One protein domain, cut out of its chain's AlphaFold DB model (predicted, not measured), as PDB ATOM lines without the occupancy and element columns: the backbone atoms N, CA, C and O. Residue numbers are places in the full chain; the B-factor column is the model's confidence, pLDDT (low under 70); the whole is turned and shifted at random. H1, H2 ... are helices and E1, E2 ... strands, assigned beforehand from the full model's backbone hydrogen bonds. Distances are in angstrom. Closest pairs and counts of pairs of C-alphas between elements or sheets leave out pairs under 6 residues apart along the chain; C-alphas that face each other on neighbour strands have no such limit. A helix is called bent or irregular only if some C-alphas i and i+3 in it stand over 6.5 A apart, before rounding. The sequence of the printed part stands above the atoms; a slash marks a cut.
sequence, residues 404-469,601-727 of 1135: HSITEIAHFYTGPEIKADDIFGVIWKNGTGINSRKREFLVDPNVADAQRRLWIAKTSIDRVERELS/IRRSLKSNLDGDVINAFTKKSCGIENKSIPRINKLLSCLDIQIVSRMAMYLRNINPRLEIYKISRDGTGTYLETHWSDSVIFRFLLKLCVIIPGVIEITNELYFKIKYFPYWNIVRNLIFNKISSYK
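Overview. This is residues 404 to 469 and 601 to 727 of the 1135 residues of the protein "Helicase ATP-binding domain-containing protein" of viral metagenome (UniProt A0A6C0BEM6). Helix H7 runs through the middle, with H1, H4, H5 and H6 packed round it and the small hairpin of E1 and E2 beside its residues 682 to 690. Farther out, H8 packs on H5 and H6, H3 packs on H1 and H4, and H2 lies toward one end, before a loop whose residues 435 to 440 stick out. The printed part has 193 residues with eight named helices and two named strands, in the order H1 to H7, E1, E2, H8; the sheet E1 - E2 is antiparallel and the class is mostly helix. The whole is compact, with a radius of gyration of the C-alphas of 17.2 A and spans of 56, 41 and 26 A.

Along the chain. Find C-alpha 409 at (34.885, 24.582, 14.802), where H1, residues 409 to 412, begins. Next come H2, residues 420 to 432, only just irregular with C-alphas 421 and 424 6.52 A apart, and H3, residues 445 to 459, 20.8 A long. Past the cut lie H4, residues 609 to 618, H5, residues 628 to 637, and H6, residues 641 to 652. H7, residues 676 to 691, starts at (26.829, 26.927, 24.195) and runs 23.7 A. After E1, residues 696 to 698, and E2, residues 704 to 706, H8, residues 709 to 724, runs 21.4 A to C-alpha 724 at (15.250, 46.224, 29.152).

Arrangement. Look first at H7, the hub. Its residues 678 to 683 touch H1, the closest C-alphas being His 411 and Ser 679, 4.3 A. Its residues 683 to 690 touch H4 at a steep tilt of 62 degrees, closest at Ala 616 and Val 690, 5.4 A between C-alphas. Its residues 684 to 691 touch H5 at a shallow tilt of 18 degrees, opposite ways, closest at C-alphas 628 and 691, 6.0 A. Its residues 677 to 681 touch residues 643 to 647 of H6, closest at C-alphas 643 and 677, 5.7 A. In the hairpin E1 and E2, N 697 and O 705 are within hydrogen-bond range at 2.9 A. H8 touches H6 with its residues 716 to 723, closest at C-alphas 645 and 723, 6.5 A, and H7 and H8 are apart. H3 touches H4 with its residues 453 to 457 at a shallow tilt of 13 degrees, closest at C-alphas 457 and 617, 5.7 A. Residues 427 to 431 of H2 touch residues 447 to 448 of H3, about perpendicular at 85 degrees, closest at C-alphas 431 and 447, 5.8 A. Every O i to N i+4 pair is within hydrogen-bond range in H3, H4, H5 and H8, against 7 of 9 in H2, 6 of 8 in H6 and 11 of 12 in H7; H1 is too short for such a pair.

Size, cuts and confidence. The C-alphas farthest apart are those of Arg 437 and Lys 727, 57.6 A. Residues 470 to 600 are not printed, and C-alphas 469 and 601 are 5.3 A apart across the cut. The links H2 to H3 and H6 to H7 are long. Mean pLDDT of the printed part is 86.4; 24 residues are under 70, among them 431 to 442 and 666 to 671.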
ATOM      1  N   HIS A 404      40.668  19.016  18.020       79.06
ATOM      2  CA  HIS A 404      42.047  18.908  18.502       79.06
ATOM      3  C   HIS A 404      42.981  19.810  17.692       79.06
ATOM      4  O   HIS A 404      43.977  20.316  18.233       79.06
ATOM      5  N   SER A 405      42.638  20.031  16.422       84.69
ATOM      6  CA  SER A 405      43.348  20.916  15.507       84.69
ATOM      7  C   SER A 405      42.976  22.397  15.677       84.69
ATOM      8  O   SER A 405      43.881  23.229  15.754       84.69
ATOM      9  N   ILE A 406      41.677  22.714  15.777       88.56
ATOM     10  CA  ILE A 406      41.095  24.065  15.802       88.56
ATOM     11  C   ILE A 406      39.790  24.018  16.610       88.56
ATOM     12  O   ILE A 406      38.791  23.458  16.161       88.56
ATOM     13  N   THR A 407      39.768  24.610  17.803       88.31
ATOM     14  CA  THR A 407      38.592  24.549  18.688       88.31
ATOM     15  C   THR A 407      37.442  25.441  18.214       88.31
ATOM     16  O   THR A 407      36.285  25.192  18.552       88.31
ATOM     17  N   GLU A 408      37.723  26.427  17.358       90.69
ATOM     18  CA  GLU A 408      36.741  27.348  16.782       90.69
ATOM     19  C   GLU A 408      35.678  26.654  15.911       90.69
ATOM     20  O   GLU A 408      34.625  27.240  15.655       90.69
ATOM     21  N   ILE A 409      35.894  25.393  15.504       90.75
ATOM     22  CA  ILE A 409      34.885  24.582  14.802       90.75
ATOM     23  C   ILE A 409      33.554  24.500  15.565       90.75
ATOM     24  O   ILE A 409      32.485  24.467  14.952       90.75
ATOM     25  N   ALA A 410      33.596  24.554  16.899       89.38
ATOM     26  CA  ALA A 410      32.409  24.524  17.748       89.38
ATOM     27  C   ALA A 410      31.448  25.704  17.498       89.38
ATOM     28  O   ALA A 410      30.241  25.570  17.701       89.38
ATOM     29  N   HIS A 411      31.937  26.845  17.002       90.69
ATOM     30  CA  HIS A 411      31.077  27.977  16.640       90.69
ATOM     31  C   HIS A 411      30.297  27.746  15.337       90.69
ATOM     32  O   HIS A 411      29.208  28.300  15.148       90.69
ATOM     33  N   PHE A 412      30.819  26.892  14.454       91.06
ATOM     34  CA  PHE A 412      30.218  26.569  13.159       91.06
ATOM     35  C   PHE A 412      29.247  25.385  13.209       91.06
ATOM     36  O   PHE A 412      28.446  25.238  12.283       91.06
ATOM     37  N   TYR A 413      29.280  24.588  14.282       89.56
ATOM     38  CA  TYR A 413      28.437  23.406  14.465       89.56
ATOM     39  C   TYR A 413      26.960  23.751  14.703       89.56
ATOM     40  O   TYR A 413      26.630  24.571  15.564       89.56
ATOM     41  N   THR A 414      26.064  23.113  13.948       85.75
ATOM     42  CA  THR A 414      24.613  23.381  13.936       85.75
ATOM     43  C   THR A 414      23.748  22.232  14.415       85.75
ATOM     44  O   THR A 414      22.534  22.282  14.233       85.75
ATOM     45  N   GLY A 415      24.352  21.198  14.998       82.25
ATOM     46  CA  GLY A 415      23.589  20.109  15.599       82.25
ATOM     47  C   GLY A 415      22.756  20.560  16.809       82.25
ATOM     48  O   GLY A 415      22.721  21.753  17.132       82.25
ATOM     49  N   PRO A 416      22.066  19.614  17.468       75.62
ATOM     50  CA  PRO A 416      21.188  19.900  18.601       75.62
ATOM     51  C   PRO A 416      21.909  20.656  19.724       75.62
ATOM     52  O   PRO A 416      23.135  20.616  19.833       75.62
ATOM     53  N   GLU A 417      21.136  21.353  20.563       68.81
ATOM     54  CA  GLU A 417      21.662  22.076  21.722       68.81
ATOM     55  C   GLU A 417      22.319  21.093  22.697       68.81
ATOM     56  O   GLU A 417      21.666  20.375  23.451       68.81
ATOM     57  N   ILE A 418      23.643  21.043  22.631       73.19
ATOM     58  CA  ILE A 418      24.510  20.223  23.467       73.19
ATOM     59  C   ILE A 418      25.302  21.189  24.354       73.19
ATOM     60  O   ILE A 418      25.662  22.289  23.919       73.19
ATOM     61  N   LYS A 419      25.569  20.811  25.611       68.81
ATOM     62  CA  LYS A 419      26.416  21.625  26.497       68.81
ATOM     63  C   LYS A 419      27.780  21.855  25.839       68.81
ATOM     64  O   LYS A 419      28.277  20.990  25.124       68.81
ATOM     65  N   ALA A 420      28.399  23.010  26.088       66.06
ATOM     66  CA  ALA A 420      29.683  23.358  25.471       66.06
ATOM     67  C   ALA A 420      30.770  22.293  25.721       66.06
ATOM     68  O   ALA A 420      31.525  21.982  24.809       66.06
ATOM     69  N   ASP A 421      30.784  21.670  26.901       67.06
ATOM     70  CA  ASP A 421      31.737  20.600  27.232       67.06
ATOM     71  C   ASP A 421      31.481  19.307  26.439       67.06
ATOM     72  O   ASP A 421      32.408  18.588  26.068       67.06
ATOM     73  N   ASP A 422      30.219  19.050  26.096       78.62
ATOM     74  CA  ASP A 422      29.789  17.855  25.375       78.62
ATOM     75  C   ASP A 422      29.892  18.031  23.845       78.62
ATOM     76  O   ASP A 422      29.964  17.041  23.110       78.62
ATOM     77  N   ILE A 423      29.949  19.277  23.339       77.56
ATOM     78  CA  ILE A 423      29.984  19.567  21.892       77.56
ATOM     79  C   ILE A 423      31.192  18.912  21.226       77.56
ATOM     80  O   ILE A 423      31.089  18.363  20.131       77.56
ATOM     81  N   PHE A 424      32.335  18.907  21.910       77.62
ATOM     82  CA  PHE A 424      33.551  18.290  21.407       77.62
ATOM     83  C   PHE A 424      33.491  16.774  21.458       77.62
ATOM     84  O   PHE A 424      34.023  16.136  20.557       77.62
ATOM     85  N   GLY A 425      32.805  16.198  22.447       75.12
ATOM     86  CA  GLY A 425      32.519  14.767  22.471       75.12
ATOM     87  C   GLY A 425      31.686  14.342  21.261       75.12
ATOM     88  O   GLY A 425      31.982  13.325  20.636       75.12
ATOM     89  N   VAL A 426      30.698  15.157  20.876       78.50
ATOM     90  CA  VAL A 426      29.858  14.908  19.696       78.50
ATOM     91  C   VAL A 426      30.635  15.107  18.396       78.50
ATOM     92  O   VAL A 426      30.641  14.203  17.562       78.50
ATOM     93  N   ILE A 427      31.357  16.222  18.236       78.38
ATOM     94  CA  ILE A 427      32.209  16.459  17.056       78.38
ATOM     95  C   ILE A 427      33.274  15.358  16.934       78.38
ATOM     96  O   ILE A 427      33.514  14.863  15.834       78.38
ATOM     97  N   TRP A 428      33.860  14.905  18.050       74.19
ATOM     98  CA  TRP A 428      34.789  13.774  18.066       74.19
ATOM     99  C   TRP A 428      34.110  12.495  17.580       74.19
ATOM    100  O   TRP A 428      34.524  11.907  16.584       74.19
ATOM    101  N   LYS A 429      33.041  12.069  18.260       71.44
ATOM    102  CA  LYS A 429      32.362  10.800  17.976       71.44
ATOM    103  C   LYS A 429      31.881  10.730  16.526       71.44
ATOM    104  O   LYS A 429      32.014   9.681  15.903       71.44
ATOM    105  N   ASN A 430      31.399  11.850  15.998       71.31
ATOM    106  CA  ASN A 430      30.709  11.905  14.717       71.31
ATOM    107  C   ASN A 430      31.572  12.423  13.545       71.31
ATOM    108  O   ASN A 430      31.192  12.250  12.388       71.31
ATOM    109  N   GLY A 431      32.710  13.072  13.818       64.50
ATOM    110  CA  GLY A 431      33.615  13.633  12.804       64.50
ATOM    111  C   GLY A 431      34.966  12.930  12.705       64.50
ATOM    112  O   GLY A 431      35.481  12.688  11.612       64.50
ATOM    113  N   THR A 432      35.573  12.584  13.842       60.25
ATOM    114  CA  THR A 432      36.897  11.939  13.891       60.25
ATOM    115  C   THR A 432      36.853  10.465  14.270       60.25
ATOM    116  O   THR A 432      37.787   9.739  13.918       60.25
ATOM    117  N   GLY A 433      35.770  10.028  14.918       50.19
ATOM    118  CA  GLY A 433      35.482   8.646  15.297       50.19
ATOM    119  C   GLY A 433      35.181   7.713  14.123       50.19
ATOM    120  O   GLY A 433      35.065   6.505  14.335       50.19
ATOM    121  N   ILE A 434      35.110   8.245  12.897       54.72
ATOM    122  CA  ILE A 434      35.029   7.462  11.663       54.72
ATOM    123  C   ILE A 434      36.356   6.743  11.486       54.72
ATOM    124  O   ILE A 434      37.361   7.278  11.009       54.72
ATOM    125  N   ASN A 435      36.353   5.517  11.973       58.12
ATOM    126  CA  ASN A 435      37.453   4.600  11.870       58.12
ATOM    127  C   ASN A 435      37.201   3.764  10.619       58.12
ATOM    128  O   ASN A 435      36.197   3.056  10.560       58.12
ATOM    129  N   SER A 436      38.119   3.788   9.655       52.59
ATOM    130  CA  SER A 436      38.095   2.860   8.519       52.59
ATOM    131  C   SER A 436      38.119   1.392   8.970       52.59
ATOM    132  O   SER A 436      37.871   0.516   8.169       52.59
ATOM    133  N   ARG A 437      38.331   1.089  10.257       55.34
ATOM    134  CA  ARG A 437      38.162  -0.250  10.850       55.34
ATOM    135  C   ARG A 437      36.711  -0.608  11.212       55.34
ATOM    136  O   ARG A 437      36.435  -1.764  11.506       55.34
ATOM    137  N   LYS A 438      35.784   0.357  11.244       56.81
ATOM    138  CA  LYS A 438      34.399   0.200  11.732       56.81
ATOM    139  C   LYS A 438      33.364   0.584  10.661       56.81
ATOM    140  O   LYS A 438      32.598   1.496  10.907       56.81
ATOM    141  N   ARG A 439      33.379  -0.097   9.503       55.94
ATOM    142  CA  ARG A 439      32.362  -0.241   8.414       55.94
ATOM    143  C   ARG A 439      31.447   0.929   7.955       55.94
ATOM    144  O   ARG A 439      30.966   0.847   6.833       55.94
ATOM    145  N   GLU A 440      31.220   2.006   8.699       57.91
ATOM    146  CA  GLU A 440      30.309   3.102   8.347       57.91
ATOM    147  C   GLU A 440      31.082   4.414   8.155       57.91
ATOM    148  O   GLU A 440      31.579   5.024   9.102       57.91
ATOM    149  N   PHE A 441      31.188   4.855   6.899       61.00
ATOM    150  CA  PHE A 441      31.908   6.067   6.495       61.00
ATOM    151  C   PHE A 441      30.993   7.304   6.422       61.00
ATOM    152  O   PHE A 441      31.119   8.137   5.527       61.00
ATOM    153  N   LEU A 442      30.028   7.423   7.336       64.88
ATOM    154  CA  LEU A 442      29.089   8.545   7.345       64.88
ATOM    155  C   LEU A 442      29.530   9.579   8.381       64.88
ATOM    156  O   LEU A 442      29.270   9.436   9.573       64.88
ATOM    157  N   VAL A 443      30.210  10.631   7.909       70.94
ATOM    158  CA  VAL A 443      30.409  11.847   8.710       70.94
ATOM    159  C   VAL A 443      29.037  12.434   8.992       70.94
ATOM    160  O   VAL A 443      28.240  12.605   8.068       70.94
ATOM    161  N   ASP A 444      28.765  12.768  10.253       82.25
ATOM    162  CA  ASP A 444      27.557  13.514  10.597       82.25
ATOM    163  C   ASP A 444      27.494  14.786   9.737       82.25
ATOM    164  O   ASP A 444      28.445  15.581   9.755       82.25
ATOM    165  N   PRO A 445      26.399  14.999   8.983       86.31
ATOM    166  CA  PRO A 445      26.288  16.124   8.065       86.31
ATOM    167  C   PRO A 445      26.552  17.481   8.726       86.31
ATOM    168  O   PRO A 445      27.106  18.370   8.084       86.31
ATOM    169  N   ASN A 446      26.226  17.641  10.014       87.88
ATOM    170  CA  ASN A 446      26.470  18.880  10.753       87.88
ATOM    171  C   ASN A 446      27.955  19.089  11.060       87.88
ATOM    172  O   ASN A 446      28.414  20.230  11.100       87.88
ATOM    173  N   VAL A 447      28.712  18.010  11.297       87.19
ATOM    174  CA  VAL A 447      30.163  18.108  11.498       87.19
ATOM    175  C   VAL A 447      30.846  18.421  10.173       87.19
ATOM    176  O   VAL A 447      31.616  19.377  10.114       87.19
ATOM    177  N   ALA A 448      30.513  17.691   9.105       87.62
ATOM    178  CA  ALA A 448      31.057  17.949   7.770       87.62
ATOM    179  C   ALA A 448      30.783  19.394   7.314       87.62
ATOM    180  O   ALA A 448      31.666  20.076   6.789       87.62
ATOM    181  N   ASP A 449      29.577  19.898   7.571       88.94
ATOM    182  CA  ASP A 449      29.212  21.278   7.276       88.94
ATOM    183  C   ASP A 449      29.970  22.293   8.155       88.94
ATOM    184  O   ASP A 449      30.467  23.299   7.643       88.94
ATOM    185  N   ALA A 450      30.160  22.022   9.451       91.06
ATOM    186  CA  ALA A 450      30.985  22.866  10.320       91.06
ATOM    187  C   ALA A 450      32.443  22.953   9.836       91.06
ATOM    188  O   ALA A 450      33.014  24.046   9.794       91.06
ATOM    189  N   GLN A 451      33.022  21.825   9.412       92.00
ATOM    190  CA  GLN A 451      34.360  21.755   8.820       92.00
ATOM    191  C   GLN A 451      34.449  22.572   7.531       92.00
ATOM    192  O   GLN A 451      35.337  23.413   7.390       92.00
ATOM    193  N   ARG A 452      33.488  22.379   6.619       92.56
ATOM    194  CA  ARG A 452      33.383  23.127   5.359       92.56
ATOM    195  C   ARG A 452      33.295  24.633   5.608       92.56
ATOM    196  O   ARG A 452      33.982  25.416   4.960       92.56
ATOM    197  N   ARG A 453      32.466  25.060   6.560       91.81
ATOM    198  CA  ARG A 453      32.297  26.477   6.910       91.81
ATOM    199  C   ARG A 453      33.554  27.082   7.524       91.81
ATOM    200  O   ARG A 453      33.932  28.186   7.142       91.81
ATOM    201  N   LEU A 454      34.210  26.367   8.439       92.94
ATOM    202  CA  LEU A 454      35.476  26.805   9.026       92.94
ATOM    203  C   LEU A 454      36.581  26.895   7.963       92.94
ATOM    204  O   LEU A 454      37.360  27.845   7.976       92.94
ATOM    205  N   TRP A 455      36.620  25.952   7.019       93.56
ATOM    206  CA  TRP A 455      37.524  26.009   5.873       93.56
ATOM    207  C   TRP A 455      37.318  27.282   5.066       93.56
ATOM    208  O   TRP A 455      38.254  28.061   4.920       93.56
ATOM    209  N   ILE A 456      36.081  27.537   4.628       92.31
ATOM    210  CA  ILE A 456      35.716  28.753   3.888       92.31
ATOM    211  C   ILE A 456      36.116  30.000   4.684       92.31
ATOM    212  O   ILE A 456      36.679  30.934   4.118       92.31
ATOM    213  N   ALA A 457      35.888  30.008   5.999       91.88
ATOM    214  CA  ALA A 457      36.250  31.125   6.864       91.88
ATOM    215  C   ALA A 457      37.762  31.412   6.908       91.88
ATOM    216  O   ALA A 457      38.165  32.564   7.071       91.88
ATOM    217  N   LYS A 458      38.601  30.379   6.770       90.75
ATOM    218  CA  LYS A 458      40.065  30.496   6.801       90.75
ATOM    219  C   LYS A 458      40.683  30.748   5.428       90.75
ATOM    220  O   LYS A 458      41.720  31.401   5.361       90.75
ATOM    221  N   THR A 459      40.052  30.279   4.351       90.75
ATOM    222  CA  THR A 459      40.597  30.362   2.985       90.75
ATOM    223  C   THR A 459      40.023  31.497   2.138       90.75
ATOM    224  O   THR A 459      40.623  31.851   1.125       90.75
ATOM    225  N   SER A 460      38.910  32.118   2.541       84.94
ATOM    226  CA  SER A 460      38.324  33.252   1.809       84.94
ATOM    227  C   SER A 460      39.152  34.527   2.008       84.94
ATOM    228  O   SER A 460      38.903  35.316   2.924       84.94
ATOM    229  N   ILE A 461      40.162  34.730   1.161       79.50
ATOM    230  CA  ILE A 461      40.978  35.955   1.139       79.50
ATOM    231  C   ILE A 461      40.277  37.030   0.294       79.50
ATOM    232  O   ILE A 461      40.123  38.168   0.741       79.50
ATOM    233  N   ASP A 462      39.754  36.646  -0.873       86.00
ATOM    234  CA  ASP A 462      39.094  37.565  -1.796       86.00
ATOM    235  C   ASP A 462      37.579  37.585  -1.597       86.00
ATOM    236  O   ASP A 462      36.871  36.599  -1.810       86.00
ATOM    237  N   ARG A 463      37.066  38.751  -1.195       91.50
ATOM    238  CA  ARG A 463      35.629  38.977  -1.016       91.50
ATOM    239  C   ARG A 463      35.051  39.746  -2.187       91.50
ATOM    240  O   ARG A 463      35.540  40.820  -2.533       91.50
ATOM    241  N   VAL A 464      33.950  39.240  -2.732       94.06
ATOM    242  CA  VAL A 464      33.213  39.887  -3.820       94.06
ATOM    243  C   VAL A 464      32.389  41.051  -3.264       94.06
ATOM    244  O   VAL A 464      31.578  40.866  -2.352       94.06
ATOM    245  N   GLU A 465      32.587  42.246  -3.820       96.00
ATOM    246  CA  GLU A 465      31.812  43.443  -3.476       96.00
ATOM    247  C   GLU A 465      30.347  43.275  -3.915       96.00
ATOM    248  O   GLU A 465      30.061  42.846  -5.035       96.00
ATOM    249  N   ARG A 466      29.392  43.595  -3.037       95.19
ATOM    250  CA  ARG A 466      27.960  43.571  -3.375       95.19
ATOM    251  C   ARG A 466      27.557  44.869  -4.069       95.19
ATOM    252  O   ARG A 466      27.891  45.952  -3.598       95.19
ATOM    253  N   GLU A 467      26.754  44.754  -5.126       95.81
ATOM    254  CA  GLU A 467      26.204  45.910  -5.843       95.81
ATOM    255  C   GLU A 467      25.374  46.822  -4.928       95.81
ATOM    256  O   GLU A 467      24.405  46.388  -4.289       95.81
ATOM    257  N   LEU A 468      25.713  48.109  -4.926       96.62
ATOM    258  CA  LEU A 468      24.941  49.151  -4.258       96.62
ATOM    259  C   LEU A 468      23.749  49.578  -5.127       96.62
ATOM    260  O   LEU A 468      23.802  49.586  -6.356       96.62
ATOM    261  N   SER A 469      22.648  49.926  -4.475       94.94
ATOM    262  CA  SER A 469      21.503  50.597  -5.086       94.94
ATOM    263  C   SER A 469      21.720  52.113  -5.104       94.94
ATOM    264  O   SER A 469      22.615  52.632  -4.443       94.94
ATOM    265  N   ILE A 601      22.060  48.145  -0.347       96.50
ATOM    266  CA  ILE A 601      22.479  47.080  -1.267       96.50
ATOM    267  C   ILE A 601      21.329  46.718  -2.218       96.50
ATOM    268  O   ILE A 601      20.188  46.538  -1.789       96.50
ATOM    269  N   ARG A 602      21.628  46.560  -3.514       92.88
ATOM    270  CA  ARG A 602      20.629  46.359  -4.583       92.88
ATOM    271  C   ARG A 602      19.830  45.063  -4.453       92.88
ATOM    272  O   ARG A 602      18.631  45.058  -4.723       92.88
ATOM    273  N   ARG A 603      20.484  43.959  -4.081       88.06
ATOM    274  CA  ARG A 603      19.858  42.636  -3.931       88.06
ATOM    275  C   ARG A 603      20.118  42.080  -2.533       88.06
ATOM    276  O   ARG A 603      21.270  41.902  -2.125       88.06
ATOM    277  N   SER A 604      19.034  41.792  -1.814       83.81
ATOM    278  CA  SER A 604      19.109  41.032  -0.566       83.81
ATOM    279  C   SER A 604      19.416  39.572  -0.876       83.81
ATOM    280  O   SER A 604      18.927  39.018  -1.865       83.81
ATOM    281  N   LEU A 605      20.241  38.957  -0.039       83.94
ATOM    282  CA  LEU A 605      20.543  37.538  -0.154       83.94
ATOM    283  C   LEU A 605      19.430  36.734   0.537       83.94
ATOM    284  O   LEU A 605      18.938  37.107   1.611       83.94
ATOM    285  N   LYS A 606      19.013  35.626  -0.092       77.94
ATOM    286  CA  LYS A 606      18.108  34.661   0.550       77.94
ATOM    287  C   LYS A 606      18.813  34.137   1.804       77.94
ATOM    288  O   LYS A 606      19.890  33.564   1.682       77.94
ATOM    289  N   SER A 607      18.229  34.344   2.988       69.12
ATOM    290  CA  SER A 607      18.810  33.814   4.228       69.12
ATOM    291  C   SER A 607      18.464  32.351   4.404       69.12
ATOM    292  O   SER A 607      17.301  32.003   4.616       69.12
ATOM    293  N   ASN A 608      19.497  31.534   4.427       77.69
ATOM    294  CA  ASN A 608      19.556  30.282   5.158       77.69
ATOM    295  C   ASN A 608      20.920  30.246   5.862       77.69
ATOM    296  O   ASN A 608      21.812  31.017   5.519       77.69
ATOM    297  N   LEU A 609      21.084  29.398   6.875       68.44
ATOM    298  CA  LEU A 609      22.282  29.453   7.714       68.44
ATOM    299  C   LEU A 609      23.576  29.175   6.926       68.44
ATOM    300  O   LEU A 609      24.554  29.894   7.109       68.44
ATOM    301  N   ASP A 610      23.552  28.201   6.013       71.00
ATOM    302  CA  ASP A 610      24.669  27.889   5.107       71.00
ATOM    303  C   ASP A 610      25.056  29.091   4.249       71.00
ATOM    304  O   ASP A 610      26.220  29.493   4.206       71.00
ATOM    305  N   GLY A 611      24.066  29.701   3.600       81.50
ATOM    306  CA  GLY A 611      24.260  30.893   2.794       81.50
ATOM    307  C   GLY A 611      24.765  32.055   3.635       81.50
ATOM    308  O   GLY A 611      25.645  32.775   3.183       81.50
ATOM    309  N   ASP A 612      24.271  32.234   4.858       84.38
ATOM    310  CA  ASP A 612      24.669  33.349   5.715       84.38
ATOM    311  C   ASP A 612      26.156  33.256   6.100       84.38
ATOM    312  O   ASP A 612      26.881  34.244   5.983       84.38
ATOM    313  N   VAL A 613      26.640  32.068   6.487       82.81
ATOM    314  CA  VAL A 613      28.061  31.861   6.816       82.81
ATOM    315  C   VAL A 613      28.937  32.093   5.587       82.81
ATOM    316  O   VAL A 613      29.868  32.896   5.638       82.81
ATOM    317  N   ILE A 614      28.620  31.442   4.464       88.62
ATOM    318  CA  ILE A 614      29.409  31.572   3.232       88.62
ATOM    319  C   ILE A 614      29.426  33.030   2.771       88.62
ATOM    320  O   ILE A 614      30.486  33.572   2.461       88.62
ATOM    321  N   ASN A 615      28.275  33.701   2.764       93.00
ATOM    322  CA  ASN A 615      28.181  35.089   2.326       93.00
ATOM    323  C   ASN A 615      28.930  36.046   3.261       93.00
ATOM    324  O   ASN A 615      29.529  36.994   2.762       93.00
ATOM    325  N   ALA A 616      28.952  35.808   4.576       94.12
ATOM    326  CA  ALA A 616      29.700  36.649   5.514       94.12
ATOM    327  C   ALA A 616      31.218  36.640   5.244       94.12
ATOM    328  O   ALA A 616      31.872  37.669   5.410       94.12
ATOM    329  N   PHE A 617      31.772  35.502   4.807       93.81
ATOM    330  CA  PHE A 617      33.204  35.366   4.509       93.81
ATOM    331  C   PHE A 617      33.572  35.655   3.052       93.81
ATOM    332  O   PHE A 617      34.690  36.089   2.798       93.81
ATOM    333  N   THR A 618      32.656  35.450   2.103       93.00
ATOM    334  CA  THR A 618      32.936  35.589   0.658       93.00
ATOM    335  C   THR A 618      32.416  36.887   0.047       93.00
ATOM    336  O   THR A 618      32.807  37.238  -1.068       93.00
ATOM    337  N   LYS A 619      31.530  37.618   0.733       93.75
ATOM    338  CA  LYS A 619      30.974  38.892   0.262       93.75
ATOM    339  C   LYS A 619      31.372  40.031   1.192       93.75
ATOM    340  O   LYS A 619      31.473  39.866   2.403       93.75
ATOM    341  N   LYS A 620      31.559  41.217   0.619       95.56
ATOM    342  CA  LYS A 620      31.747  42.473   1.357       95.56
ATOM    343  C   LYS A 620      30.901  43.581   0.738       95.56
ATOM    344  O   LYS A 620      30.430  43.456  -0.391       95.56
ATOM    345  N   SER A 621      30.634  44.632   1.501       95.31
ATOM    346  CA  SER A 621      29.994  45.845   0.993       95.31
ATOM    347  C   SER A 621      30.228  47.003   1.955       95.31
ATOM    348  O   SER A 621      30.416  46.768   3.147       95.31
ATOM    349  N   CYS A 622      30.155  48.242   1.473       95.94
ATOM    350  CA  CYS A 622      30.013  49.428   2.327       95.94
ATOM    351  C   CYS A 622      28.546  49.784   2.655       95.94
ATOM    352  O   CYS A 622      28.305  50.711   3.426       95.94
ATOM    353  N   GLY A 623      27.570  49.064   2.087       96.81
ATOM    354  CA  GLY A 623      26.141  49.309   2.294       96.81
ATOM    355  C   GLY A 623      25.459  48.394   3.318       96.81
ATOM    356  O   GLY A 623      26.075  47.525   3.938       96.81
ATOM    357  N   ILE A 624      24.144  48.565   3.456       97.44
ATOM    358  CA  ILE A 624      23.245  47.716   4.255       97.44
ATOM    359  C   ILE A 624      22.073  47.207   3.415       97.44
ATOM    360  O   ILE A 624      21.720  47.794   2.396       97.44
ATOM    361  N   GLU A 625      21.429  46.117   3.818       96.50
ATOM    362  CA  GLU A 625      20.220  45.655   3.135       96.50
ATOM    363  C   GLU A 625      19.019  46.582   3.367       96.50
ATOM    364  O   GLU A 625      18.849  47.165   4.439       96.50
ATOM    365  N   ASN A 626      18.130  46.673   2.373       94.62
ATOM    366  CA  ASN A 626      16.851  47.355   2.551       94.62
ATOM    367  C   ASN A 626      16.032  46.666   3.659       94.62
ATOM    368  O   ASN A 626      15.972  45.436   3.711       94.62
ATOM    369  N   LYS A 627      15.373  47.445   4.524       95.12
ATOM    370  CA  LYS A 627      14.628  46.943   5.699       95.12
ATOM    371  C   LYS A 627      15.485  46.088   6.655       95.12
ATOM    372  O   LYS A 627      14.970  45.185   7.320       95.12
ATOM    373  N   SER A 628      16.774  46.398   6.765       96.00
ATOM    374  CA  SER A 628      17.722  45.789   7.707       96.00
ATOM    375  C   SER A 628      17.215  45.784   9.157       96.00
ATOM    376  O   SER A 628      17.221  44.734   9.792       96.00
ATOM    377  N   ILE A 629      16.719  46.912   9.682       96.94
ATOM    378  CA  ILE A 629      16.236  47.024  11.073       96.94
ATOM    379  C   ILE A 629      15.057  46.070  11.374       96.94
ATOM    380  O   ILE A 629      15.180  45.271  12.307       96.94
ATOM    381  N   PRO A 630      13.951  46.052  10.595       96.69
ATOM    382  CA  PRO A 630      12.899  45.044  10.755       96.69
ATOM    383  C   PRO A 630      13.410  43.598  10.724       96.69
ATOM    384  O   PRO A 630      12.965  42.767  11.517       96.69
ATOM    385  N   ARG A 631      14.368  43.288   9.840       95.25
ATOM    386  CA  ARG A 631      14.957  41.945   9.735       95.25
ATOM    387  C   ARG A 631      15.780  41.583  10.972       95.25
ATOM    388  O   ARG A 631      15.656  40.464  11.461       95.25
ATOM    389  N   ILE A 632      16.559  42.524  11.507       96.06
ATOM    390  CA  ILE A 632      17.311  42.350  12.760       96.06
ATOM    391  C   ILE A 632      16.347  42.111  13.926       96.06
ATOM    392  O   ILE A 632      16.536  41.157  14.673       96.06
ATOM    393  N   ASN A 633      15.273  42.895  14.047       96.00
ATOM    394  CA  ASN A 633      14.257  42.683  15.085       96.00
ATOM    395  C   ASN A 633      13.583  41.310  14.972       96.00
ATOM    396  O   ASN A 633      13.384  40.643  15.986       96.00
ATOM    397  N   LYS A 634      13.291  40.849  13.748       95.75
ATOM    398  CA  LYS A 634      12.784  39.491  13.517       95.75
ATOM    399  C   LYS A 634      13.783  38.434  13.997       95.75
ATOM    400  O   LYS A 634      13.381  37.511  14.697       95.75
ATOM    401  N   LEU A 635      15.075  38.584  13.690       94.38
ATOM    402  CA  LEU A 635      16.107  37.671  14.196       94.38
ATOM    403  C   LEU A 635      16.187  37.685  15.728       94.38
ATOM    404  O   LEU A 635      16.233  36.620  16.334       94.38
ATOM    405  N   LEU A 636      16.149  38.865  16.353       95.31
ATOM    406  CA  LEU A 636      16.157  39.000  17.812       95.31
ATOM    407  C   LEU A 636      14.918  38.382  18.466       95.31
ATOM    408  O   LEU A 636      15.014  37.861  19.571       95.31
ATOM    409  N   SER A 637      13.761  38.415  17.799       94.81
ATOM    410  CA  SER A 637      12.536  37.788  18.309       94.81
ATOM    411  C   SER A 637      12.582  36.260  18.317       94.81
ATOM    412  O   SER A 637      11.831  35.645  19.064       94.81
ATOM    413  N   CYS A 638      13.474  35.658  17.525       94.12
ATOM    414  CA  CYS A 638      13.698  34.214  17.491       94.12
ATOM    415  C   CYS A 638      14.708  33.724  18.541       94.12
ATOM    416  O   CYS A 638      14.911  32.519  18.644       94.12
ATOM    417  N   LEU A 639      15.388  34.625  19.260       94.06
ATOM    418  CA  LEU A 639      16.383  34.255  20.266       94.06
ATOM    419  C   LEU A 639      15.764  34.227  21.661       94.06
ATOM    420  O   LEU A 639      15.015  35.133  22.034       94.06
ATOM    421  N   ASP A 640      16.152  33.224  22.448       92.56
ATOM    422  CA  ASP A 640      15.855  33.194  23.875       92.56
ATOM    423  C   ASP A 640      16.499  34.393  24.594       92.56
ATOM    424  O   ASP A 640      17.600  34.845  24.250       92.56
ATOM    425  N   ILE A 641      15.811  34.925  25.602       90.19
ATOM    426  CA  ILE A 641      16.257  36.116  26.330       90.19
ATOM    427  C   ILE A 641      17.597  35.906  27.041       90.19
ATOM    428  O   ILE A 641      18.376  36.856  27.151       90.19
ATOM    429  N   GLN A 642      17.912  34.682  27.468       89.62
ATOM    430  CA  GLN A 642      19.202  34.337  28.062       89.62
ATOM    431  C   GLN A 642      20.323  34.461  27.028       89.62
ATOM    432  O   GLN A 642      21.379  35.013  27.336       89.62
ATOM    433  N   ILE A 643      20.084  34.053  25.775       93.06
ATOM    434  CA  ILE A 643      21.045  34.213  24.670       93.06
ATOM    435  C   ILE A 643      21.239  35.697  24.348       93.06
ATOM    436  O   ILE A 643      22.374  36.150  24.193       93.06
ATOM    437  N   VAL A 644      20.157  36.482  24.292       93.81
ATOM    438  CA  VAL A 644      20.242  37.940  24.077       93.81
ATOM    439  C   VAL A 644      21.004  38.619  25.223       93.81
ATOM    440  O   VAL A 644      21.831  39.501  24.991       93.81
ATOM    441  N   SER A 645      20.784  38.175  26.457       90.94
ATOM    442  CA  SER A 645      21.479  38.686  27.640       90.94
ATOM    443  C   SER A 645      22.956  38.298  27.661       90.94
ATOM    444  O   SER A 645      23.802  39.127  27.986       90.94
ATOM    445  N   ARG A 646      23.300  37.077  27.243       92.75
ATOM    446  CA  ARG A 646      24.690  36.655  27.045       92.75
ATOM    447  C   ARG A 646      25.357  37.459  25.926       92.75
ATOM    448  O   ARG A 646      26.482  37.920  26.092       92.75
ATOM    449  N   MET A 647      24.654  37.720  24.822       94.94
ATOM    450  CA  MET A 647      25.146  38.562  23.725       94.94
ATOM    451  C   MET A 647      25.515  39.967  24.206       94.94
ATOM    452  O   MET A 647      26.512  40.532  23.754       94.94
ATOM    453  N   ALA A 648      24.762  40.510  25.168       89.88
ATOM    454  CA  ALA A 648      25.048  41.796  25.792       89.88
ATOM    455  C   ALA A 648      26.480  41.889  26.333       89.88
ATOM    456  O   ALA A 648      27.035  42.985  26.363       89.88
ATOM    457  N   MET A 649      27.099  40.770  26.721       92.69
ATOM    458  CA  MET A 649      28.458  40.773  27.248       92.69
ATOM    459  C   MET A 649      29.505  41.208  26.238       92.69
ATOM    460  O   MET A 649      30.402  41.975  26.579       92.69
ATOM    461  N   TYR A 650      29.376  40.736  24.999       93.38
ATOM    462  CA  TYR A 650      30.279  41.095  23.909       93.38
ATOM    463  C   TYR A 650      30.030  42.523  23.430       93.38
ATOM    464  O   TYR A 650      30.927  43.168  22.904       93.38
ATOM    465  N   LEU A 651      28.808  43.022  23.626       92.81
ATOM    466  CA  LEU A 651      28.357  44.311  23.111       92.81
ATOM    467  C   LEU A 651      28.455  45.455  24.114       92.81
ATOM    468  O   LEU A 651      28.281  46.609  23.716       92.81
ATOM    469  N   ARG A 652      28.651  45.164  25.406       88.75
ATOM    470  CA  ARG A 652      28.654  46.180  26.468       88.75
ATOM    471  C   ARG A 652      29.825  47.130  26.292       88.75
ATOM    472  O   ARG A 652      29.615  48.339  26.245       88.75
ATOM    473  N   ASN A 653      31.009  46.572  26.084       89.81
ATOM    474  CA  ASN A 653      32.194  47.354  25.790       89.81
ATOM    475  C   ASN A 653      32.102  47.880  24.358       89.81
ATOM    476  O   ASN A 653      31.747  47.155  23.427       89.81
ATOM    477  N   ILE A 654      32.415  49.156  24.188       90.88
ATOM    478  CA  ILE A 654      32.533  49.760  22.870       90.88
ATOM    479  C   ILE A 654      33.943  49.477  22.391       90.88
ATOM    480  O   ILE A 654      34.902  49.993  22.951       90.88
ATOM    481  N   ASN A 655      34.045  48.604  21.399       90.38
ATOM    482  CA  ASN A 655      35.314  48.190  20.829       90.38
ATOM    483  C   ASN A 655      35.161  48.113  19.300       90.38
ATOM    484  O   ASN A 655      34.118  47.641  18.824       90.38
ATOM    485  N   PRO A 656      36.162  48.551  18.514       91.00
ATOM    486  CA  PRO A 656      36.194  48.328  17.068       91.00
ATOM    487  C   PRO A 656      36.222  46.839  16.697       91.00
ATOM    488  O   PRO A 656      35.917  46.488  15.557       91.00
ATOM    489  N   ARG A 657      36.574  45.960  17.639       93.94
ATOM    490  CA  ARG A 657      36.661  44.509  17.485       93.94
ATOM    491  C   ARG A 657      35.777  43.800  18.512       93.94
ATOM    492  O   ARG A 657      35.905  44.015  19.713       93.94
ATOM    493  N   LEU A 658      34.927  42.893  18.040       94.69
ATOM    494  CA  LEU A 658      34.189  41.949  18.877       94.69
ATOM    495  C   LEU A 658      34.786  40.559  18.697       94.69
ATOM    496  O   LEU A 658      34.805  40.023  17.590       94.69
ATOM    497  N   GLU A 659      35.254  39.966  19.785       93.25
ATOM    498  CA  GLU A 659      35.789  38.610  19.791       93.25
ATOM    499  C   GLU A 659      34.916  37.730  20.680       93.25
ATOM    500  O   GLU A 659      34.667  38.053  21.844       93.25
ATOM    501  N   ILE A 660      34.420  36.632  20.109       92.88
ATOM    502  CA  ILE A 660      33.709  35.610  20.875       92.88
ATOM    503  C   ILE A 660      34.740  34.805  21.662       92.88
ATOM    504  O   ILE A 660      35.851  34.566  21.189       92.88
ATOM    505  N   TYR A 661      34.390  34.416  22.889       88.88
ATOM    506  CA  TYR A 661      35.326  33.700  23.747       88.88
ATOM    507  C   TYR A 661      35.719  32.367  23.126       88.88
ATOM    508  O   TYR A 661      34.868  31.561  22.752       88.88
ATOM    509  N   LYS A 662      37.034  32.147  23.045       85.50
ATOM    510  CA  LYS A 662      37.599  30.906  22.532       85.50
ATOM    511  C   LYS A 662      37.277  29.770  23.486       85.50
ATOM    512  O   LYS A 662      37.555  29.856  24.684       85.50
ATOM    513  N   ILE A 663      36.739  28.706  22.915       82.69
ATOM    514  CA  ILE A 663      36.491  27.454  23.611       82.69
ATOM    515  C   ILE A 663      37.821  26.696  23.643       82.69
ATOM    516  O   ILE A 663      38.480  26.535  22.615       82.69
ATOM    517  N   SER A 664      38.273  26.302  24.827       78.50
ATOM    518  CA  SER A 664      39.464  25.474  25.001       78.50
ATOM    519  C   SER A 664      39.149  24.011  24.660       78.50
ATOM    520  O   SER A 664      37.998  23.637  24.466       78.50
ATOM    521  N   ARG A 665      40.170  23.154  24.554       72.81
ATOM    522  CA  ARG A 665      39.995  21.746  24.143       72.81
ATOM    523  C   ARG A 665      39.133  20.915  25.092       72.81
ATOM    524  O   ARG A 665      38.611  19.893  24.667       72.81
ATOM    525  N   ASP A 666      39.040  21.313  26.356       67.62
ATOM    526  CA  ASP A 666      38.223  20.635  27.366       67.62
ATOM    527  C   ASP A 666      36.786  21.176  27.446       67.62
ATOM    528  O   ASP A 666      36.049  20.770  28.336       67.62
ATOM    529  N   GLY A 667      36.391  22.087  26.545       62.19
ATOM    530  CA  GLY A 667      35.075  22.738  26.574       62.19
ATOM    531  C   GLY A 667      35.018  24.009  27.418       62.19
ATOM    532  O   GLY A 667      34.166  24.869  27.182       62.19
ATOM    533  N   THR A 668      35.978  24.190  28.330       69.31
ATOM    534  CA  THR A 668      36.062  25.386  29.172       69.31
ATOM    535  C   THR A 668      36.643  26.557  28.391       69.31
ATOM    536  O   THR A 668      37.294  26.372  27.368       69.31
ATOM    537  N   GLY A 669      36.424  27.788  28.839       65.00
ATOM    538  CA  GLY A 669      36.982  28.952  28.155       65.00
ATOM    539  C   GLY A 669      38.384  29.315  28.647       65.00
ATOM    540  O   GLY A 669      38.730  29.091  29.806       65.00
ATOM    541  N   THR A 670      39.202  29.909  27.773       58.75
ATOM    542  CA  THR A 670      40.609  30.245  28.085       58.75
ATOM    543  C   THR A 670      40.753  31.311  29.179       58.75
ATOM    544  O   THR A 670      41.681  31.254  29.982       58.75
ATOM    545  N   TYR A 671      39.839  32.287  29.212       67.75
ATOM    546  CA  TYR A 671      39.867  33.432  30.140       67.75
ATOM    547  C   TYR A 671      38.539  33.583  30.890       67.75
ATOM    548  O   TYR A 671      38.491  33.696  32.119       67.75
ATOM    549  N   LEU A 672      37.443  33.558  30.136       78.75
ATOM    550  CA  LEU A 672      36.073  33.567  30.629       78.75
ATOM    551  C   LEU A 672      35.421  32.248  30.241       78.75
ATOM    552  O   LEU A 672      35.685  31.746  29.157       78.75
ATOM    553  N   GLU A 673      34.602  31.693  31.128       80.19
ATOM    554  CA  GLU A 673      33.835  30.477  30.866       80.19
ATOM    555  C   GLU A 673      32.988  30.636  29.595       80.19
ATOM    556  O   GLU A 673      32.266  31.626  29.417       80.19
ATOM    557  N   THR A 674      33.123  29.664  28.699       83.25
ATOM    558  CA  THR A 674      32.375  29.572  27.449       83.25
ATOM    559  C   THR A 674      31.049  28.871  27.674       83.25
ATOM    560  O   THR A 674      30.954  27.921  28.445       83.25
ATOM    561  N   HIS A 675      30.016  29.332  26.977       84.69
ATOM    562  CA  HIS A 675      28.679  28.757  27.039       84.69
ATOM    563  C   HIS A 675      28.206  28.377  25.633       84.69
ATOM    564  O   HIS A 675      28.605  28.996  24.649       84.69
ATOM    565  N   TRP A 676      27.323  27.383  25.507       84.19
ATOM    566  CA  TRP A 676      26.829  26.927  24.195       84.19
ATOM    567  C   TRP A 676      26.131  28.052  23.408       84.19
ATOM    568  O   TRP A 676      26.197  28.109  22.177       84.19
ATOM    569  N   SER A 677      25.527  29.006  24.124       89.38
ATOM    570  CA  SER A 677      24.930  30.211  23.544       89.38
ATOM    571  C   SER A 677      25.944  31.075  22.794       89.38
ATOM    572  O   SER A 677      25.548  31.798  21.886       89.38
ATOM    573  N   ASP A 678      27.236  31.006  23.125       91.56
ATOM    574  CA  ASP A 678      28.283  31.798  22.468       91.56
ATOM    575  C   ASP A 678      28.414  31.397  20.985       91.56
ATOM    576  O   ASP A 678      28.587  32.258  20.121       91.56
ATOM    577  N   SER A 679      28.188  30.121  20.649       89.81
ATOM    578  CA  SER A 679      28.084  29.659  19.255       89.81
ATOM    579  C   SER A 679      26.821  30.172  18.552       89.81
ATOM    580  O   SER A 679      26.866  30.516  17.369       89.81
ATOM    581  N   VAL A 680      25.689  30.284  19.260       91.50
ATOM    582  CA  VAL A 680      24.463  30.896  18.707       91.50
ATOM    583  C   VAL A 680      24.683  32.383  18.429       91.50
ATOM    584  O   VAL A 680      24.302  32.875  17.365       91.50
ATOM    585  N   ILE A 681      25.350  33.083  19.349       95.06
ATOM    586  CA  ILE A 681      25.714  34.497  19.222       95.06
ATOM    587  C   ILE A 681      26.659  34.697  18.038       95.06
ATOM    588  O   ILE A 681      26.408  35.567  17.208       95.06
ATOM    589  N   PHE A 682      27.693  33.862  17.902       95.00
ATOM    590  CA  PHE A 682      28.605  33.905  16.759       95.00
ATOM    591  C   PHE A 682      27.846  33.807  15.428       95.00
ATOM    592  O   PHE A 682      28.018  34.648  14.544       95.00
ATOM    593  N   ARG A 683      26.924  32.843  15.300       92.62
ATOM    594  CA  ARG A 683      26.081  32.698  14.100       92.62
ATOM    595  C   ARG A 683      25.148  33.885  13.883       92.62
ATOM    596  O   ARG A 683      24.938  34.293  12.742       92.62
ATOM    597  N   PHE A 684      24.586  34.449  14.949       95.19
ATOM    598  CA  PHE A 684      23.782  35.666  14.857       95.19
ATOM    599  C   PHE A 684      24.611  36.843  14.319       95.19
ATOM    600  O   PHE A 684      24.158  37.539  13.411       95.19
ATOM    601  N   LEU A 685      25.844  37.025  14.798       96.81
ATOM    602  CA  LEU A 685      26.746  38.066  14.303       96.81
ATOM    603  C   LEU A 685      27.151  37.836  12.837       96.81
ATOM    604  O   LEU A 685      27.183  38.798  12.071       96.81
ATOM    605  N   LEU A 686      27.351  36.587  12.397       95.62
ATOM    606  CA  LEU A 686      27.552  36.281  10.970       95.62
ATOM    607  C   LEU A 686      26.350  36.707  10.118       95.62
ATOM    608  O   LEU A 686      26.525  37.302   9.055       95.62
ATOM    609  N   LYS A 687      25.120  36.488  10.601       95.56
ATOM    610  CA  LYS A 687      23.913  36.993   9.925       95.56
ATOM    611  C   LYS A 687      23.896  38.517   9.857       95.56
ATOM    612  O   LYS A 687      23.487  39.072   8.838       95.56
ATOM    613  N   LEU A 688      24.369  39.205  10.897       96.44
ATOM    614  CA  LEU A 688      24.525  40.659  10.846       96.44
ATOM    615  C   LEU A 688      25.547  41.079   9.786       96.44
ATOM    616  O   LEU A 688      25.255  42.009   9.043       96.44
ATOM    617  N   CYS A 689      26.665  40.371   9.618       96.75
ATOM    618  CA  CYS A 689      27.613  40.653   8.533       96.75
ATOM    619  C   CYS A 689      26.979  40.547   7.136       96.75
ATOM    620  O   CYS A 689      27.410  41.230   6.215       96.75
ATOM    621  N   VAL A 690      25.929  39.740   6.964       95.81
ATOM    622  CA  VAL A 690      25.185  39.649   5.697       95.81
ATOM    623  C   VAL A 690      24.131  40.750   5.563       95.81
ATOM    624  O   VAL A 690      23.946  41.294   4.474       95.81
ATOM    625  N   ILE A 691      23.440  41.113   6.643       96.56
ATOM    626  CA  ILE A 691      22.372  42.130   6.607       96.56
ATOM    627  C   ILE A 691      22.952  43.551   6.567       96.56
ATOM    628  O   ILE A 691      22.401  44.433   5.908       96.56
ATOM    629  N   ILE A 692      24.060  43.786   7.268       97.44
ATOM    630  CA  ILE A 692      24.702  45.095   7.433       97.44
ATOM    631  C   ILE A 692      26.237  45.036   7.238       97.44
ATOM    632  O   ILE A 692      26.984  45.493   8.106       97.44
ATOM    633  N   PRO A 693      26.737  44.514   6.099       96.50
ATOM    634  CA  PRO A 693      28.178  44.364   5.828       96.50
ATOM    635  C   PRO A 693      28.978  45.676   5.886       96.50
ATOM    636  O   PRO A 693      30.161  45.655   6.217       96.50
ATOM    637  N   GLY A 694      28.347  46.824   5.607       95.94
ATOM    638  CA  GLY A 694      28.970  48.145   5.748       95.94
ATOM    639  C   GLY A 694      29.188  48.597   7.195       95.94
ATOM    640  O   GLY A 694      29.871  49.588   7.429       95.94
ATOM    641  N   VAL A 695      28.615  47.880   8.165       96.75
ATOM    642  CA  VAL A 695      28.621  48.231   9.593       96.75
ATOM    643  C   VAL A 695      29.474  47.258  10.399       96.75
ATOM    644  O   VAL A 695      30.246  47.697  11.250       96.75
ATOM    645  N   ILE A 696      29.348  45.956  10.134       96.88
ATOM    646  CA  ILE A 696      30.078  44.885  10.819       96.88
ATOM    647  C   ILE A 696      30.547  43.842   9.806       96.88
ATOM    648  O   ILE A 696      29.773  43.381   8.968       96.88
ATOM    649  N   GLU A 697      31.804  43.427   9.913       95.75
ATOM    650  CA  GLU A 697      32.390  42.378   9.080       95.75
ATOM    651  C   GLU A 697      33.153  41.366   9.932       95.75
ATOM    652  O   GLU A 697      33.796  41.732  10.908       95.75
ATOM    653  N   ILE A 698      33.111  40.090   9.567       95.62
ATOM    654  CA  ILE A 698      33.951  39.055  10.178       95.62
ATOM    655  C   ILE A 698      35.329  39.061   9.510       95.62
ATOM    656  O   ILE A 698      35.419  39.308   8.309       95.62
ATOM    657  N   THR A 699      36.410  38.797  10.238       93.75
ATOM    658  CA  THR A 699      37.770  38.643   9.685       93.75
ATOM    659  C   THR A 699      38.184  37.171   9.620       93.75
ATOM    660  O   THR A 699      37.532  36.305  10.204       93.75
ATOM    661  N   ASN A 700      39.292  36.864   8.942       88.12
ATOM    662  CA  ASN A 700      39.799  35.484   8.823       88.12
ATOM    663  C   ASN A 700      40.398  34.967  10.157       88.12
ATOM    664  O   ASN A 700      40.517  33.761  10.405       88.12
ATOM    665  N   GLU A 701      40.700  35.889  11.073       89.38
ATOM    666  CA  GLU A 701      41.027  35.609  12.475       89.38
ATOM    667  C   GLU A 701      39.787  35.324  13.342       89.38
ATOM    668  O   GLU A 701      39.934  35.038  14.525       89.38
ATOM    669  N   LEU A 702      38.582  35.344  12.758       91.81
ATOM    670  CA  LEU A 702      37.301  35.051  13.411       91.81
ATOM    671  C   LEU A 702      36.867  36.069  14.481       91.81
ATOM    672  O   LEU A 702      36.098  35.733  15.380       91.81
ATOM    673  N   TYR A 703      37.290  37.329  14.352       94.75
ATOM    674  CA  TYR A 703      36.721  38.449  15.110       94.75
ATOM    675  C   TYR A 703      35.876  39.355  14.209       94.75
ATOM    676  O   TYR A 703      36.116  39.457  13.006       94.75
ATOM    677  N   PHE A 704      34.904  40.055  14.786       96.56
ATOM    678  CA  PHE A 704      34.040  40.972  14.051       96.56
ATOM    679  C   PHE A 704      34.567  42.404  14.153       96.56
ATOM    680  O   PHE A 704      34.641  42.961  15.248       96.56
ATOM    681  N   LYS A 705      34.929  43.011  13.023       95.81
ATOM    682  CA  LYS A 705      35.316  44.418  12.917       95.81
ATOM    683  C   LYS A 705      34.076  45.294  12.737       95.81
ATOM    684  O   LYS A 705      33.279  45.078  11.825       95.81
ATOM    685  N   ILE A 706      33.935  46.310  13.582       95.56
ATOM    686  CA  ILE A 706      32.917  47.357  13.467       95.56
ATOM    687  C   ILE A 706      33.457  48.462  12.559       95.56
ATOM    688  O   ILE A 706      34.370  49.193  12.932       95.56
ATOM    689  N   LYS A 707      32.890  48.583  11.358       93.50
ATOM    690  CA  LYS A 707      33.311  49.550  10.329       93.50
ATOM    691  C   LYS A 707      32.602  50.895  10.446       93.50
ATOM    692  O   LYS A 707      33.110  51.892   9.935       93.50
ATOM    693  N   TYR A 708      31.414  50.913  11.056       93.06
ATOM    694  CA  TYR A 708      30.601  52.121  11.156       93.06
ATOM    695  C   TYR A 708      29.776  52.175  12.445       93.06
ATOM    696  O   TYR A 708      28.685  51.604  12.543       93.06
ATOM    697  N   PHE A 709      30.291  52.876  13.455       93.00
ATOM    698  CA  PHE A 709      29.695  52.853  14.787       93.00
ATOM    699  C   PHE A 709      28.294  53.477  14.911       93.00
ATOM    700  O   PHE A 709      27.489  52.882  15.624       93.00
ATOM    701  N   PRO A 710      27.926  54.597  14.254       93.50
ATOM    702  CA  PRO A 710      26.605  55.201  14.465       93.50
ATOM    703  C   PRO A 710      25.442  54.236  14.198       93.50
ATOM    704  O   PRO A 710      24.554  54.071  15.031       93.50
ATOM    705  N   TYR A 711      25.496  53.492  13.089       95.56
ATOM    706  CA  TYR A 711      24.499  52.456  12.816       95.56
ATOM    707  C   TYR A 711      24.649  51.253  13.755       95.56
ATOM    708  O   TYR A 711      23.652  50.688  14.208       95.56
ATOM    709  N   TRP A 712      25.882  50.859  14.093       95.56
ATOM    710  CA  TRP A 712      26.112  49.805  15.081       95.56
ATOM    711  C   TRP A 712      25.475  50.137  16.437       95.56
ATOM    712  O   TRP A 712      24.904  49.260  17.079       95.56
ATOM    713  N   ASN A 713      25.493  51.407  16.845       94.19
ATOM    714  CA  ASN A 713      24.863  51.881  18.070       94.19
ATOM    715  C   ASN A 713      23.339  51.685  18.039       94.19
ATOM    716  O   ASN A 713      22.764  51.252  19.035       94.19
ATOM    717  N   ILE A 714      22.690  51.891  16.886       95.25
ATOM    718  CA  ILE A 714      21.265  51.565  16.698       95.25
ATOM    719  C   ILE A 714      21.029  50.069  16.946       95.25
ATOM    720  O   ILE A 714      20.142  49.704  17.715       95.25
ATOM    721  N   VAL A 715      21.846  49.195  16.349       95.62
ATOM    722  CA  VAL A 715      21.729  47.734  16.518       95.62
ATOM    723  C   VAL A 715      21.958  47.313  17.971       95.62
ATOM    724  O   VAL A 715      21.171  46.536  18.516       95.62
ATOM    725  N   ARG A 716      22.984  47.866  18.631       94.69
ATOM    726  CA  ARG A 716      23.245  47.652  20.063       94.69
ATOM    727  C   ARG A 716      22.046  48.067  20.911       94.69
ATOM    728  O   ARG A 716      21.625  47.303  21.774       94.69
ATOM    729  N   ASN A 717      21.459  49.228  20.635       93.00
ATOM    730  CA  ASN A 717      20.291  49.718  21.361       93.00
ATOM    731  C   ASN A 717      19.065  48.824  21.156       93.00
ATOM    732  O   ASN A 717      18.354  48.572  22.121       93.00
ATOM    733  N   LEU A 718      18.834  48.270  19.960       94.44
ATOM    734  CA  LEU A 718      17.765  47.281  19.748       94.44
ATOM    735  C   LEU A 718      17.953  46.040  20.631       94.44
ATOM    736  O   LEU A 718      17.004  45.580  21.268       94.44
ATOM    737  N   ILE A 719      19.187  45.538  20.719       93.25
ATOM    738  CA  ILE A 719      19.542  44.392  21.563       93.25
ATOM    739  C   ILE A 719      19.334  44.723  23.045       93.25
ATOM    740  O   ILE A 719      18.670  43.975  23.764       93.25
ATOM    741  N   PHE A 720      19.846  45.864  23.513       91.25
ATOM    742  CA  PHE A 720      19.685  46.272  24.907       91.25
ATOM    743  C   PHE A 720      18.233  46.582  25.266       91.25
ATOM    744  O   PHE A 720      17.810  46.224  26.364       91.25
ATOM    745  N   ASN A 721      17.453  47.167  24.354       90.94
ATOM    746  CA  ASN A 721      16.029  47.431  24.549       90.94
ATOM    747  C   ASN A 721      15.227  46.136  24.669       90.94
ATOM    748  O   ASN A 721      14.318  46.076  25.490       90.94
ATOM    749  N   LYS A 722      15.584  45.080  23.926       91.31
ATOM    750  CA  LYS A 722      14.966  43.758  24.098       91.31
ATOM    751  C   LYS A 722      15.165  43.233  25.523       91.31
ATOM    752  O   LYS A 722      14.204  42.754  26.117       91.31
ATOM    753  N   ILE A 723      16.359  43.407  26.093       88.56
ATOM    754  CA  ILE A 723      16.660  43.038  27.488       88.56
ATOM    755  C   ILE A 723      15.886  43.931  28.469       88.56
ATOM    756  O   ILE A 723      15.243  43.430  29.383       88.56
ATOM    757  N   SER A 724      15.904  45.252  28.262       85.12
ATOM    758  CA  SER A 724      15.250  46.224  29.152       85.12
ATOM    759  C   SER A 724      13.716  46.197  29.081       85.12
ATOM    760  O   SER A 724      13.061  46.684  29.994       85.12
ATOM    761  N   SER A 725      13.130  45.668  27.998       84.19
ATOM    762  CA  SER A 725      11.672  45.555  27.826       84.19
ATOM    763  C   SER A 725      11.027  44.524  28.755       84.19
ATOM    764  O   SER A 725       9.803  44.495  28.887       84.19
ATOM    765  N   TYR A 726      11.843  43.694  29.403       79.19
ATOM    766  CA  TYR A 726      11.385  42.742  30.395       79.19
ATOM    767  C   TYR A 726      10.925  43.500  31.649       79.19
ATOM    768  O   TYR A 726      11.723  44.138  32.334       79.19
ATOM    769  N   LYS A 727       9.612  43.499  31.904       73.25
ATOM    770  CA  LYS A 727       9.032  44.161  33.077       73.25
ATOM    771  C   LYS A 727       9.378  43.366  34.331       73.25
ATOM    772  O   LYS A 727       9.271  42.145  34.335       73.25
TER     773      LYS A 727